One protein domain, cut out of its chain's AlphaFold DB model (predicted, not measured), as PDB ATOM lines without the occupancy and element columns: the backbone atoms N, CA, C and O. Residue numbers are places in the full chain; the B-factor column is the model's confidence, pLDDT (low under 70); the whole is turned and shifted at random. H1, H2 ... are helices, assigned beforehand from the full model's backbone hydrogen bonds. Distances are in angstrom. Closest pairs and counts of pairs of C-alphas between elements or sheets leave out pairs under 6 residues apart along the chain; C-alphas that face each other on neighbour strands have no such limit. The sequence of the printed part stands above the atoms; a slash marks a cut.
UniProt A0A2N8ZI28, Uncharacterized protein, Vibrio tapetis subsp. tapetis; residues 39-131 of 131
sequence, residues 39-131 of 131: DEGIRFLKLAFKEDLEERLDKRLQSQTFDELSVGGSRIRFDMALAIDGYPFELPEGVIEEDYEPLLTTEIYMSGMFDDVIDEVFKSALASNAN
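This is residues 39 to 131 of the 131 residues of an uncharacterized protein of Vibrio tapetis subsp. tapetis (UniProt A0A2N8ZI28). The long helix H1 and the shorter H6 lie side by side, and the short H2, H3, H4 and H5 and a long looped link lie on one side of this pair. Residues 92 to 98 stick out. The printed part has 93 residues with six named helices, H1 to H6 in order, and no named strand: all helix, compact, radius of gyration of the C-alphas 13.1 A, spans 39 by 32 by 19 A.

H1, residues 39 to 61, runs 32.4 A from C-alpha 39 at (17.320, -29.216, -13.222). H6, residues 115 to 129, runs 20.9 A to C-alpha 129 at (-10.032, -47.605, -10.169). H2 is residues 66 to 70, H3 75 to 81, H4 97 to 100 and H5 106 to 110.

With residues 46 to 54 alone, H1 touches H6 at residues 117 to 121, the same way at a shallow tilt of 32 degrees; the closest C-alphas, of Lys 50 and Val 117, are 6.2 A apart. H2 touches H3, closest C-alphas Ser 70 and Phe 78, 4.5 A. H2 also touches residues 125 to 129 of H6, closest C-alphas Phe 66 and Asn 129, 6.6 A. H4 and H5 touch no helix. Every O i to N i+4 pair is within hydrogen-bond range in H1, H2, H3, H5 and H6; H4 is too short for one.

The farthest C-alphas, of Asp 39 and Glu 93, are 42.0 A apart. The printed part has no cut; H3 to H4 is a long link. Residues 130 to 131 have pLDDT under 70.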
ATOM      1  N   ASP A  39      18.636 -28.915 -13.806       82.06
ATOM      2  CA  ASP A  39      17.320 -29.216 -13.222       82.06
ATOM      3  C   ASP A  39      16.214 -29.243 -14.295       82.06
ATOM      4  O   ASP A  39      15.296 -30.061 -14.253       82.06
ATOM      5  N   GLU A  40      16.334 -28.393 -15.320       86.00
ATOM      6  CA  GLU A  40      15.438 -28.390 -16.482       86.00
ATOM      7  C   GLU A  40      15.569 -29.653 -17.342       86.00
ATOM      8  O   GLU A  40      14.557 -30.162 -17.828       86.00
ATOM      9  N   GLY A  41      16.786 -30.182 -17.503       86.38
ATOM     10  CA  GLY A  41      17.037 -31.439 -18.202       86.38
ATOM     11  C   GLY A  41      16.417 -32.631 -17.474       86.38
ATOM     12  O   GLY A  41      15.741 -33.441 -18.103       86.38
ATOM     13  N   ILE A  42      16.560 -32.694 -16.144       87.88
ATOM     14  CA  ILE A  42      15.902 -33.719 -15.313       87.88
ATOM     15  C   ILE A  42      14.391 -33.632 -15.462       87.88
ATOM     16  O   ILE A  42      13.734 -34.647 -15.673       87.88
ATOM     17  N   ARG A  43      13.834 -32.421 -15.379       90.38
ATOM     18  CA  ARG A  43      12.391 -32.217 -15.514       90.38
ATOM     19  C   ARG A  43      11.878 -32.696 -16.871       90.38
ATOM     20  O   ARG A  43      10.829 -33.327 -16.920       90.38
ATOM     21  N   PHE A  44      12.599 -32.408 -17.954       92.81
ATOM     22  CA  PHE A  44      12.215 -32.865 -19.290       92.81
ATOM     23  C   PHE A  44      12.255 -34.395 -19.406       92.81
ATOM     24  O   PHE A  44      11.309 -34.986 -19.916       92.81
ATOM     25  N   LEU A  45      13.300 -35.038 -18.872       93.25
ATOM     26  CA  LEU A  45      13.395 -36.502 -18.832       93.25
ATOM     27  C   LEU A  45      12.244 -37.130 -18.043       93.25
ATOM     28  O   LEU A  45      11.641 -38.091 -18.503       93.25
ATOM     29  N   LYS A  46      11.911 -36.565 -16.877       95.12
ATOM     30  CA  LYS A  46      10.777 -37.007 -16.054       95.12
ATOM     31  C   LYS A  46       9.445 -36.887 -16.780       95.12
ATOM     32  O   LYS A  46       8.616 -37.779 -16.648       95.12
ATOM     33  N   LEU A  47       9.243 -35.804 -17.531       95.44
ATOM     34  CA  LEU A  47       8.017 -35.600 -18.296       95.44
ATOM     35  C   LEU A  47       7.883 -36.629 -19.423       95.44
ATOM     36  O   LEU A  47       6.841 -37.258 -19.525       95.44
ATOM     37  N   ALA A  48       8.946 -36.848 -20.202       95.25
ATOM     38  CA  ALA A  48       8.945 -37.858 -21.261       95.25
ATOM     39  C   ALA A  48       8.691 -39.265 -20.695       95.25
ATOM     40  O   ALA A  48       7.818 -39.980 -21.168       95.25
ATOM     41  N   PHE A  49       9.379 -39.621 -19.606       97.00
ATOM     42  CA  PHE A  49       9.153 -40.892 -18.923       97.00
ATOM     43  C   PHE A  49       7.712 -41.036 -18.409       97.00
ATOM     44  O   PHE A  49       7.138 -42.118 -18.490       97.00
ATOM     45  N   LYS A  50       7.116 -39.957 -17.884       97.75
ATOM     46  CA  LYS A  50       5.717 -39.959 -17.448       97.75
ATOM     47  C   LYS A  50       4.774 -40.281 -18.602       97.75
ATOM     48  O   LYS A  50       3.911 -41.133 -18.434       97.75
ATOM     49  N   GLU A  51       4.954 -39.617 -19.741       97.25
ATOM     50  CA  GLU A  51       4.142 -39.830 -20.943       97.25
ATOM     51  C   GLU A  51       4.246 -41.285 -21.425       97.25
ATOM     52  O   GLU A  51       3.220 -41.932 -21.636       97.25
ATOM     53  N   ASP A  52       5.462 -41.837 -21.494       96.69
ATOM     54  CA  ASP A  52       5.690 -43.235 -21.885       96.69
ATOM     55  C   ASP A  52       5.039 -44.226 -20.898       96.69
ATOM     56  O   ASP A  52       4.456 -45.242 -21.294       96.69
ATOM     57  N   LEU A  53       5.124 -43.934 -19.596       97.12
ATOM     58  CA  LEU A  53       4.540 -44.759 -18.540       97.12
ATOM     59  C   LEU A  53       3.006 -44.730 -18.577       97.12
ATOM     60  O   LEU A  53       2.376 -45.779 -18.427       97.12
ATOM     61  N   GLU A  54       2.407 -43.555 -18.783       96.69
ATOM     62  CA  GLU A  54       0.959 -43.375 -18.927       96.69
ATOM     63  C   GLU A  54       0.437 -44.061 -20.196       96.69
ATOM     64  O   GLU A  54      -0.526 -44.822 -20.117       96.69
ATOM     65  N   GLU A  55       1.113 -43.907 -21.341       96.00
ATOM     66  CA  GLU A  55       0.729 -44.595 -22.581       96.00
ATOM     67  C   GLU A  55       0.760 -46.120 -22.399       96.00
ATOM     68  O   GLU A  55      -0.152 -46.841 -22.824       96.00
ATOM     69  N   ARG A  56       1.809 -46.637 -21.749       95.25
ATOM     70  CA  ARG A  56       1.924 -48.070 -21.483       95.25
ATOM     71  C   ARG A  56       0.845 -48.546 -20.518       95.25
ATOM     72  O   ARG A  56       0.264 -49.609 -20.748       95.25
ATOM     73  N   LEU A  57       0.556 -47.784 -19.467       96.06
ATOM     74  CA  LEU A  57      -0.536 -48.086 -18.550       96.06
ATOM     75  C   LEU A  57      -1.871 -48.162 -19.297       96.06
ATOM     76  O   LEU A  57      -2.570 -49.165 -19.169       96.06
ATOM     77  N   ASP A  58      -2.184 -47.173 -20.130       95.44
ATOM     78  CA  ASP A  58      -3.417 -47.139 -20.917       95.44
ATOM     79  C   ASP A  58      -3.541 -48.361 -21.831       95.44
ATOM     80  O   ASP A  58      -4.598 -48.995 -21.880       95.44
ATOM     81  N   LYS A  59      -2.456 -48.765 -22.506       93.56
ATOM     82  CA  LYS A  59      -2.428 -49.997 -23.313       93.56
ATOM     83  C   LYS A  59      -2.731 -51.236 -22.475       93.56
ATOM     84  O   LYS A  59      -3.526 -52.077 -22.891       93.56
ATOM     85  N   ARG A  60      -2.135 -51.364 -21.285       91.62
ATOM     86  CA  ARG A  60      -2.411 -52.500 -20.388       91.62
ATOM     87  C   ARG A  60      -3.872 -52.505 -19.953       91.62
ATOM     88  O   ARG A  60      -4.516 -53.551 -20.023       91.62
ATOM     89  N   LEU A  61      -4.414 -51.341 -19.604       93.25
ATOM     90  CA  LEU A  61      -5.797 -51.191 -19.153       93.25
ATOM     91  C   LEU A  61      -6.852 -51.518 -20.226       93.25
ATOM     92  O   LEU A  61      -8.005 -51.767 -19.888       93.25
ATOM     93  N   GLN A  62      -6.477 -51.607 -21.509       91.94
ATOM     94  CA  GLN A  62      -7.372 -52.106 -22.565       91.94
ATOM     95  C   GLN A  62      -7.652 -53.614 -22.467       91.94
ATOM     96  O   GLN A  62      -8.627 -54.090 -23.049       91.94
ATOM     97  N   SER A  63      -6.796 -54.371 -21.773       89.12
ATOM     98  CA  SER A  63      -6.851 -55.842 -21.718       89.12
ATOM     99  C   SER A  63      -7.036 -56.414 -20.314       89.12
ATOM    100  O   SER A  63      -7.547 -57.523 -20.182       89.12
ATOM    101  N   GLN A  64      -6.648 -55.669 -19.280       90.06
ATOM    102  CA  GLN A  64      -6.718 -56.077 -17.877       90.06
ATOM    103  C   GLN A  64      -7.097 -54.887 -16.997       90.06
ATOM    104  O   GLN A  64      -6.841 -53.738 -17.341       90.06
ATOM    105  N   THR A  65      -7.690 -55.149 -15.842       92.44
ATOM    106  CA  THR A  65      -8.016 -54.106 -14.862       92.44
ATOM    107  C   THR A  65      -6.778 -53.658 -14.088       92.44
ATOM    108  O   THR A  65      -5.766 -54.363 -14.013       92.44
ATOM    109  N   PHE A  66      -6.854 -52.484 -13.455       93.88
ATOM    110  CA  PHE A  66      -5.770 -52.007 -12.599       93.88
ATOM    111  C   PHE A  66      -5.510 -52.949 -11.413       93.88
ATOM    112  O   PHE A  66      -4.355 -53.162 -11.042       93.88
ATOM    113  N   ASP A  67      -6.554 -53.547 -10.834       92.88
ATOM    114  CA  ASP A  67      -6.412 -54.495  -9.723       92.88
ATOM    115  C   ASP A  67      -5.734 -55.801 -10.139       92.88
ATOM    116  O   ASP A  67      -4.966 -56.356  -9.356       92.88
ATOM    117  N   GLU A  68      -5.965 -56.281 -11.362       91.81
ATOM    118  CA  GLU A  68      -5.251 -57.441 -11.910       91.81
ATOM    119  C   GLU A  68      -3.777 -57.108 -12.164       91.81
ATOM    120  O   GLU A  68      -2.892 -57.868 -11.769       91.81
ATOM    121  N   LEU A  69      -3.516 -55.938 -12.752       92.06
ATOM    122  CA  LEU A  69      -2.172 -55.452 -13.066       92.06
ATOM    123  C   LEU A  69      -1.332 -55.255 -11.796       92.06
ATOM    124  O   LEU A  69      -0.193 -55.712 -11.706       92.06
ATOM    125  N   SER A  70      -1.902 -54.583 -10.798       93.00
ATOM    126  CA  SER A  70      -1.235 -54.255  -9.537       93.00
ATOM    127  C   SER A  70      -1.415 -55.324  -8.457       93.00
ATOM    128  O   SER A  70      -0.878 -55.171  -7.366       93.00
ATOM    129  N   VAL A  71      -2.149 -56.409  -8.720       90.44
ATOM    130  CA  VAL A  71      -2.507 -57.444  -7.734       90.44
ATOM    131  C   VAL A  71      -3.053 -56.813  -6.440       90.44
ATOM    132  O   VAL A  71      -2.458 -56.922  -5.366       90.44
ATOM    133  N   GLY A  72      -4.177 -56.104  -6.564       86.06
ATOM    134  CA  GLY A  72      -4.862 -55.435  -5.450       86.06
ATOM    135  C   GLY A  72      -4.154 -54.176  -4.939       86.06
ATOM    136  O   GLY A  72      -4.087 -53.954  -3.729       86.06
ATOM    137  N   GLY A  73      -3.584 -53.370  -5.839       89.81
ATOM    138  CA  GLY A  73      -2.940 -52.102  -5.491       89.81
ATOM    139  C   GLY A  73      -1.516 -52.244  -4.948       89.81
ATOM    140  O   GLY A  73      -1.047 -51.376  -4.214       89.81
ATOM    141  N   SER A  74      -0.800 -53.324  -5.268       95.25
ATOM    142  CA  SER A  74       0.621 -53.443  -4.939       95.25
ATOM    143  C   SER A  74       1.474 -52.613  -5.893       95.25
ATOM    144  O   SER A  74       1.515 -52.837  -7.103       95.25
ATOM    145  N   ARG A  75       2.230 -51.688  -5.303       94.62
ATOM    146  CA  ARG A  75       3.173 -50.815  -6.000       94.62
ATOM    147  C   ARG A  75       4.212 -51.579  -6.824       94.62
ATOM    148  O   ARG A  75       4.340 -51.369  -8.019       94.62
ATOM    149  N   ILE A  76       4.878 -52.540  -6.192       94.19
ATOM    150  CA  ILE A  76       5.917 -53.354  -6.836       94.19
ATOM    151  C   ILE A  76       5.340 -54.149  -8.014       94.19
ATOM    152  O   ILE A  76       5.990 -54.312  -9.042       94.19
ATOM    153  N   ARG A  77       4.106 -54.655  -7.881       95.12
ATOM    154  CA  ARG A  77       3.443 -55.393  -8.963       95.12
ATOM    155  C   ARG A  77       3.100 -54.491 -10.136       95.12
ATOM    156  O   ARG A  77       3.279 -54.920 -11.268       95.12
ATOM    157  N   PHE A  78       2.681 -53.259  -9.864       96.12
ATOM    158  CA  PHE A  78       2.501 -52.248 -10.896       96.12
ATOM    159  C   PHE A  78       3.806 -51.981 -11.658       96.12
ATOM    160  O   PHE A  78       3.806 -52.049 -12.885       96.12
ATOM    161  N   ASP A  79       4.919 -51.776 -10.947       96.38
ATOM    162  CA  ASP A  79       6.218 -51.492 -11.573       96.38
ATOM    163  C   ASP A  79       6.669 -52.645 -12.485       96.38
ATOM    164  O   ASP A  79       7.047 -52.434 -13.640       96.38
ATOM    165  N   MET A  80       6.528 -53.882 -11.998       95.25
ATOM    166  CA  MET A  80       6.822 -55.092 -12.770       95.25
ATOM    167  C   MET A  80       5.900 -55.240 -13.984       95.25
ATOM    168  O   MET A  80       6.367 -55.561 -15.070       95.25
ATOM    169  N   ALA A  81       4.594 -55.027 -13.823       94.25
ATOM    170  CA  ALA A  81       3.619 -55.232 -14.891       94.25
ATOM    171  C   ALA A  81       3.730 -54.192 -16.019       94.25
ATOM    172  O   ALA A  81       3.383 -54.488 -17.164       94.25
ATOM    173  N   LEU A  82       4.236 -52.995 -15.711       95.69
ATOM    174  CA  LEU A  82       4.579 -51.979 -16.709       95.69
ATOM    175  C   LEU A  82       6.007 -52.114 -17.249       95.69
ATOM    176  O   LEU A  82       6.398 -51.330 -18.115       95.69
ATOM    177  N   ALA A  83       6.762 -53.117 -16.792       96.19
ATOM    178  CA  ALA A  83       8.149 -53.342 -17.180       96.19
ATOM    179  C   ALA A  83       8.995 -52.065 -17.031       96.19
ATOM    180  O   ALA A  83       9.665 -51.640 -17.971       96.19
ATOM    181  N   ILE A  84       8.933 -51.414 -15.862       96.31
ATOM    182  CA  ILE A  84       9.678 -50.167 -15.626       96.31
ATOM    183  C   ILE A  84      11.182 -50.424 -15.688       96.31
ATOM    184  O   ILE A  84      11.873 -49.768 -16.458       96.31
ATOM    185  N   ASP A  85      11.675 -51.404 -14.936       95.56
ATOM    186  CA  ASP A  85      13.061 -51.884 -14.965       95.56
ATOM    187  C   ASP A  85      13.190 -53.270 -15.622       95.56
ATOM    188  O   ASP A  85      14.224 -53.933 -15.520       95.56
ATOM    189  N   GLY A  86      12.135 -53.686 -16.326       93.44
ATOM    190  CA  GLY A  86      12.021 -54.960 -17.026       93.44
ATOM    191  C   GLY A  86      10.862 -55.820 -16.534       93.44
ATOM    192  O   GLY A  86      10.354 -55.668 -15.425       93.44
ATOM    193  N   TYR A  87      10.417 -56.734 -17.396       93.31
ATOM    194  CA  TYR A  87       9.348 -57.673 -17.076       93.31
ATOM    195  C   TYR A  87       9.938 -58.988 -16.539       93.31
ATOM    196  O   TYR A  87      10.659 -59.669 -17.269       93.31
ATOM    197  N   PRO A  88       9.662 -59.382 -15.280       91.44
ATOM    198  CA  PRO A  88      10.326 -60.530 -14.660       91.44
ATOM    199  C   PRO A  88       9.638 -61.878 -14.940       91.44
ATOM    200  O   PRO A  88      10.065 -62.898 -14.398       91.44
ATOM    201  N   PHE A  89       8.557 -61.898 -15.726       89.81
ATOM    202  CA  PHE A  89       7.785 -63.106 -16.027       89.81
ATOM    203  C   PHE A  89       7.925 -63.505 -17.497       89.81
ATOM    204  O   PHE A  89       8.411 -62.744 -18.328       89.81
ATOM    205  N   GLU A  90       7.476 -64.714 -17.820       90.69
ATOM    206  CA  GLU A  90       7.365 -65.143 -19.211       90.69
ATOM    207  C   GLU A  90       6.287 -64.320 -19.925       90.69
ATOM    208  O   GLU A  90       5.200 -64.093 -19.387       90.69
ATOM    209  N   LEU A  91       6.603 -63.855 -21.135       90.31
ATOM    210  CA  LEU A  91       5.661 -63.099 -21.950       90.31
ATOM    211  C   LEU A  91       4.490 -63.998 -22.369       90.31
ATOM    212  O   LEU A  91       4.727 -65.110 -22.852       90.31
ATOM    213  N   PRO A  92       3.234 -63.538 -22.226       84.44
ATOM    214  CA  PRO A  92       2.086 -64.289 -22.717       84.44
ATOM    215  C   PRO A  92       2.175 -64.526 -24.230       84.44
ATOM    216  O   PRO A  92       2.678 -63.686 -24.974       84.44
ATOM    217  N   GLU A  93       1.659 -65.656 -24.713       88.75
ATOM    218  CA  GLU A  93       1.663 -65.939 -26.150       88.75
ATOM    219  C   GLU A  93       0.894 -64.868 -26.943       88.75
ATOM    220  O   GLU A  93      -0.212 -64.469 -26.577       88.75
ATOM    221  N   GLY A  94       1.472 -64.428 -28.063       85.88
ATOM    222  CA  GLY A  94       0.832 -63.482 -28.981       85.88
ATOM    223  C   GLY A  94       0.930 -62.007 -28.582       85.88
ATOM    224  O   GLY A  94       0.304 -61.177 -29.241       85.88
ATOM    225  N   VAL A  95       1.704 -61.667 -27.545       88.31
ATOM    226  CA  VAL A  95       2.002 -60.268 -27.200       88.31
ATOM    227  C   VAL A  95       3.185 -59.722 -28.000       88.31
ATOM    228  O   VAL A  95       4.015 -60.474 -28.507       88.31
ATOM    229  N   ILE A  96       3.251 -58.397 -28.101       89.38
ATOM    230  CA  ILE A  96       4.355 -57.658 -28.719       89.38
ATOM    231  C   ILE A  96       5.482 -57.546 -27.683       89.38
ATOM    232  O   ILE A  96       5.235 -57.105 -26.561       89.38
ATOM    233  N   GLU A  97       6.696 -57.979 -28.026       90.38
ATOM    234  CA  GLU A  97       7.841 -58.020 -27.100       90.38
ATOM    235  C   GLU A  97       8.292 -56.606 -26.706       90.38
ATOM    236  O   GLU A  97       8.582 -56.343 -25.540       90.38
ATOM    237  N   GLU A  98       8.222 -55.669 -27.650       90.00
ATOM    238  CA  GLU A  98       8.583 -54.263 -27.474       90.00
ATOM    239  C   GLU A  98       7.747 -53.563 -26.382       90.00
ATOM    240  O   GLU A  98       8.232 -52.658 -25.701       90.00
ATOM    241  N   ASP A  99       6.512 -54.015 -26.133       88.75
ATOM    242  CA  ASP A  99       5.652 -53.470 -25.070       88.75
ATOM    243  C   ASP A  99       6.135 -53.836 -23.651       88.75
ATOM    244  O   ASP A  99       5.608 -53.327 -22.653       88.75
ATOM    245  N   TYR A 100       7.112 -54.738 -23.545       92.62
ATOM    246  CA  TYR A 100       7.708 -55.204 -22.294       92.62
ATOM    247  C   TYR A 100       9.198 -54.870 -22.183       92.62
ATOM    248  O   TYR A 100       9.840 -55.262 -21.205       92.62
ATOM    249  N   GLU A 101       9.748 -54.123 -23.143       94.62
ATOM    250  CA  GLU A 101      11.091 -53.572 -23.001       94.62
ATOM    251  C   GLU A 101      11.150 -52.610 -21.801       94.62
ATOM    252  O   GLU A 101      10.204 -51.833 -21.592       94.62
ATOM    253  N   PRO A 102      12.242 -52.634 -21.012       96.38
ATOM    254  CA  PRO A 102      12.410 -51.743 -19.870       96.38
ATOM    255  C   PRO A 102      12.302 -50.267 -20.273       96.38
ATOM    256  O   PRO A 102      12.993 -49.830 -21.194       96.38
ATOM    257  N   LEU A 103      11.486 -49.483 -19.562       95.88
ATOM    258  CA  LEU A 103      11.465 -48.020 -19.741       95.88
ATOM    259  C   LEU A 103      12.722 -47.361 -19.165       95.88
ATOM    260  O   LEU A 103      13.206 -46.355 -19.680       95.88
ATOM    261  N   LEU A 104      13.245 -47.928 -18.083       95.88
ATOM    262  CA  LEU A 104      14.444 -47.492 -17.389       95.88
ATOM    263  C   LEU A 104      15.436 -48.650 -17.324       95.88
ATOM    264  O   LEU A 104      15.065 -49.822 -17.261       95.88
ATOM    265  N   THR A 105      16.726 -48.321 -17.268       95.56
ATOM    266  CA  THR A 105      17.713 -49.316 -16.841       95.56
ATOM    267  C   THR A 105      17.582 -49.558 -15.341       95.56
ATOM    268  O   THR A 105      17.128 -48.684 -14.594       95.56
ATOM    269  N   THR A 106      18.035 -50.722 -14.877       93.62
ATOM    270  CA  THR A 106      18.020 -51.068 -13.451       93.62
ATOM    271  C   THR A 106      18.763 -50.030 -12.609       93.62
ATOM    272  O   THR A 106      18.286 -49.654 -11.545       93.62
ATOM    273  N   GLU A 107      19.897 -49.500 -13.081       94.94
ATOM    274  CA  GLU A 107      20.652 -48.474 -12.350       94.94
ATOM    275  C   GLU A 107      19.852 -47.178 -12.183       94.94
ATOM    276  O   GLU A 107      19.881 -46.567 -11.113       94.94
ATOM    277  N   ILE A 108      19.131 -46.761 -13.228       93.62
ATOM    278  CA  ILE A 108      18.313 -45.547 -13.194       93.62
ATOM    279  C   ILE A 108      17.104 -45.751 -12.285       93.62
ATOM    280  O   ILE A 108      16.821 -44.884 -11.459       93.62
ATOM    281  N   TYR A 109      16.432 -46.895 -12.381       94.62
ATOM    282  CA  TYR A 109      15.321 -47.232 -11.497       94.62
ATOM    283  C   TYR A 109      15.761 -47.248 -10.025       94.62
ATOM    284  O   TYR A 109      15.201 -46.536  -9.197       94.62
ATOM    285  N   MET A 110      16.857 -47.944  -9.708       94.50
ATOM    286  CA  MET A 110      17.384 -48.020  -8.340       94.50
ATOM    287  C   MET A 110      17.923 -46.689  -7.797       94.50
ATOM    288  O   MET A 110      18.106 -46.558  -6.588       94.50
ATOM    289  N   SER A 111      18.186 -45.699  -8.655       94.81
ATOM    290  CA  SER A 111      18.624 -44.369  -8.213       94.81
ATOM    291  C   SER A 111      17.520 -43.563  -7.515       94.81
ATOM    292  O   SER A 111      17.823 -42.566  -6.859       94.81
ATOM    293  N   GLY A 112      16.250 -43.954  -7.681       94.69
ATOM    294  CA  GLY A 112      15.087 -43.220  -7.180       94.69
ATOM    295  C   GLY A 112      14.805 -41.912  -7.926       94.69
ATOM    296  O   GLY A 112      13.953 -41.124  -7.517       94.69
ATOM    297  N   MET A 113      15.512 -41.648  -9.033       94.88
ATOM    298  CA  MET A 113      15.378 -40.408  -9.801       94.88
ATOM    299  C   MET A 113      13.948 -40.180 -10.298       94.88
ATOM    300  O   MET A 113      13.538 -39.026 -10.384       94.88
ATOM    301  N   PHE A 114      13.203 -41.240 -10.614       96.56
ATOM    302  CA  PHE A 114      11.861 -41.168 -11.200       96.56
ATOM    303  C   PHE A 114      10.739 -41.577 -10.232       96.56
ATOM    304  O   PHE A 114       9.578 -41.528 -10.625       96.56
ATOM    305  N   ASP A 115      11.049 -41.938  -8.982       96.44
ATOM    306  CA  ASP A 115      10.070 -42.485  -8.026       96.44
ATOM    307  C   ASP A 115       8.854 -41.577  -7.830       96.44
ATOM    308  O   ASP A 115       7.730 -42.061  -7.739       96.44
ATOM    309  N   ASP A 116       9.063 -40.259  -7.824       96.75
ATOM    310  CA  ASP A 116       8.003 -39.256  -7.723       96.75
ATOM    311  C   ASP A 116       7.015 -39.323  -8.894       96.75
ATOM    312  O   ASP A 116       5.804 -39.303  -8.674       96.75
ATOM    313  N   VAL A 117       7.525 -39.447 -10.120       97.38
ATOM    314  CA  VAL A 117       6.714 -39.595 -11.335       97.38
ATOM    315  C   VAL A 117       5.963 -40.912 -11.305       97.38
ATOM    316  O   VAL A 117       4.754 -40.948 -11.531       97.38
ATOM    317  N   ILE A 118       6.671 -42.002 -11.006       97.69
ATOM    318  CA  ILE A 118       6.047 -43.314 -10.994       97.69
ATOM    319  C   ILE A 118       4.935 -43.337  -9.917       97.69
ATOM    320  O   ILE A 118       3.870 -43.918 -10.130       97.69
ATOM    321  N   ASP A 119       5.167 -42.720  -8.753       97.75
ATOM    322  CA  ASP A 119       4.206 -42.677  -7.645       97.75
ATOM    323  C   ASP A 119       2.972 -41.855  -7.996       97.75
ATOM    324  O   ASP A 119       1.862 -42.196  -7.582       97.75
ATOM    325  N   GLU A 120       3.169 -40.760  -8.725       97.19
ATOM    326  CA  GLU A 120       2.088 -39.924  -9.228       97.19
ATOM    327  C   GLU A 120       1.162 -40.737 -10.138       97.19
ATOM    328  O   GLU A 120      -0.046 -40.796  -9.884       97.19
ATOM    329  N   VAL A 121       1.727 -41.424 -11.139       97.12
ATOM    330  CA  VAL A 121       0.957 -42.245 -12.087       97.12
ATOM    331  C   VAL A 121       0.237 -43.380 -11.355       97.12
ATOM    332  O   VAL A 121      -0.964 -43.574 -11.542       97.12
ATOM    333  N   PHE A 122       0.925 -44.078 -10.448       97.06
ATOM    334  CA  PHE A 122       0.329 -45.157  -9.660       97.06
ATOM    335  C   PHE A 122      -0.857 -44.682  -8.810       97.06
ATOM    336  O   PHE A 122      -1.921 -45.300  -8.822       97.06
ATOM    337  N   LYS A 123      -0.702 -43.572  -8.076       96.00
ATOM    338  CA  LYS A 123      -1.770 -43.019  -7.226       96.00
ATOM    339  C   LYS A 123      -2.954 -42.532  -8.058       96.00
ATOM    340  O   LYS A 123      -4.094 -42.742  -7.648       96.00
ATOM    341  N   SER A 124      -2.692 -41.917  -9.211       95.06
ATOM    342  CA  SER A 124      -3.730 -41.489 -10.152       95.06
ATOM    343  C   SER A 124      -4.554 -42.678 -10.657       95.06
ATOM    344  O   SER A 124      -5.787 -42.660 -10.608       95.06
ATOM    345  N   ALA A 125      -3.878 -43.759 -11.052       93.69
ATOM    346  CA  ALA A 125      -4.516 -44.981 -11.525       93.69
ATOM    347  C   ALA A 125      -5.329 -45.678 -10.420       93.69
ATOM    348  O   ALA A 125      -6.486 -46.041 -10.633       93.69
ATOM    349  N   LEU A 126      -4.770 -45.780  -9.210       92.50
ATOM    350  CA  LEU A 126      -5.455 -46.347  -8.048       92.50
ATOM    351  C   LEU A 126      -6.720 -45.552  -7.684       92.50
ATOM    352  O   LEU A 126      -7.761 -46.143  -7.405       92.50
ATOM    353  N   ALA A 127      -6.651 -44.218  -7.705       91.44
ATOM    354  CA  ALA A 127      -7.805 -43.360  -7.442       91.44
ATOM    355  C   ALA A 127      -8.883 -43.478  -8.532       91.44
ATOM    356  O   ALA A 127     -10.073 -43.407  -8.228       91.44
ATOM    357  N   SER A 128      -8.475 -43.681  -9.785       88.19
ATOM    358  CA  SER A 128      -9.395 -43.872 -10.911       88.19
ATOM    359  C   SER A 128     -10.097 -45.231 -10.864       88.19
ATOM    360  O   SER A 128     -11.257 -45.312 -11.243       88.19
ATOM    361  N   ASN A 129      -9.440 -46.273 -10.346       82.12
ATOM    362  CA  ASN A 129     -10.032 -47.605 -10.169       82.12
ATOM    363  C   ASN A 129     -11.072 -47.668  -9.030       82.12
ATOM    364  O   ASN A 129     -11.896 -48.574  -8.989       82.12
ATOM    365  N   ALA A 130     -11.025 -46.727  -8.083       69.75
ATOM    366  CA  ALA A 130     -11.924 -46.690  -6.930       69.75
ATOM    367  C   ALA A 130     -13.280 -46.000  -7.199       69.75
ATOM    368  O   ALA A 130     -14.132 -46.001  -6.306       69.75
ATOM    369  N   ASN A 131     -13.468 -45.398  -8.380       53.47
ATOM    370  CA  ASN A 131     -14.702 -44.720  -8.805       53.47
ATOM    371  C   ASN A 131     -15.468 -45.545  -9.841       53.47
ATOM    372  O   ASN A 131     -16.719 -45.493  -9.796       53.47
TER     373      ASN A 131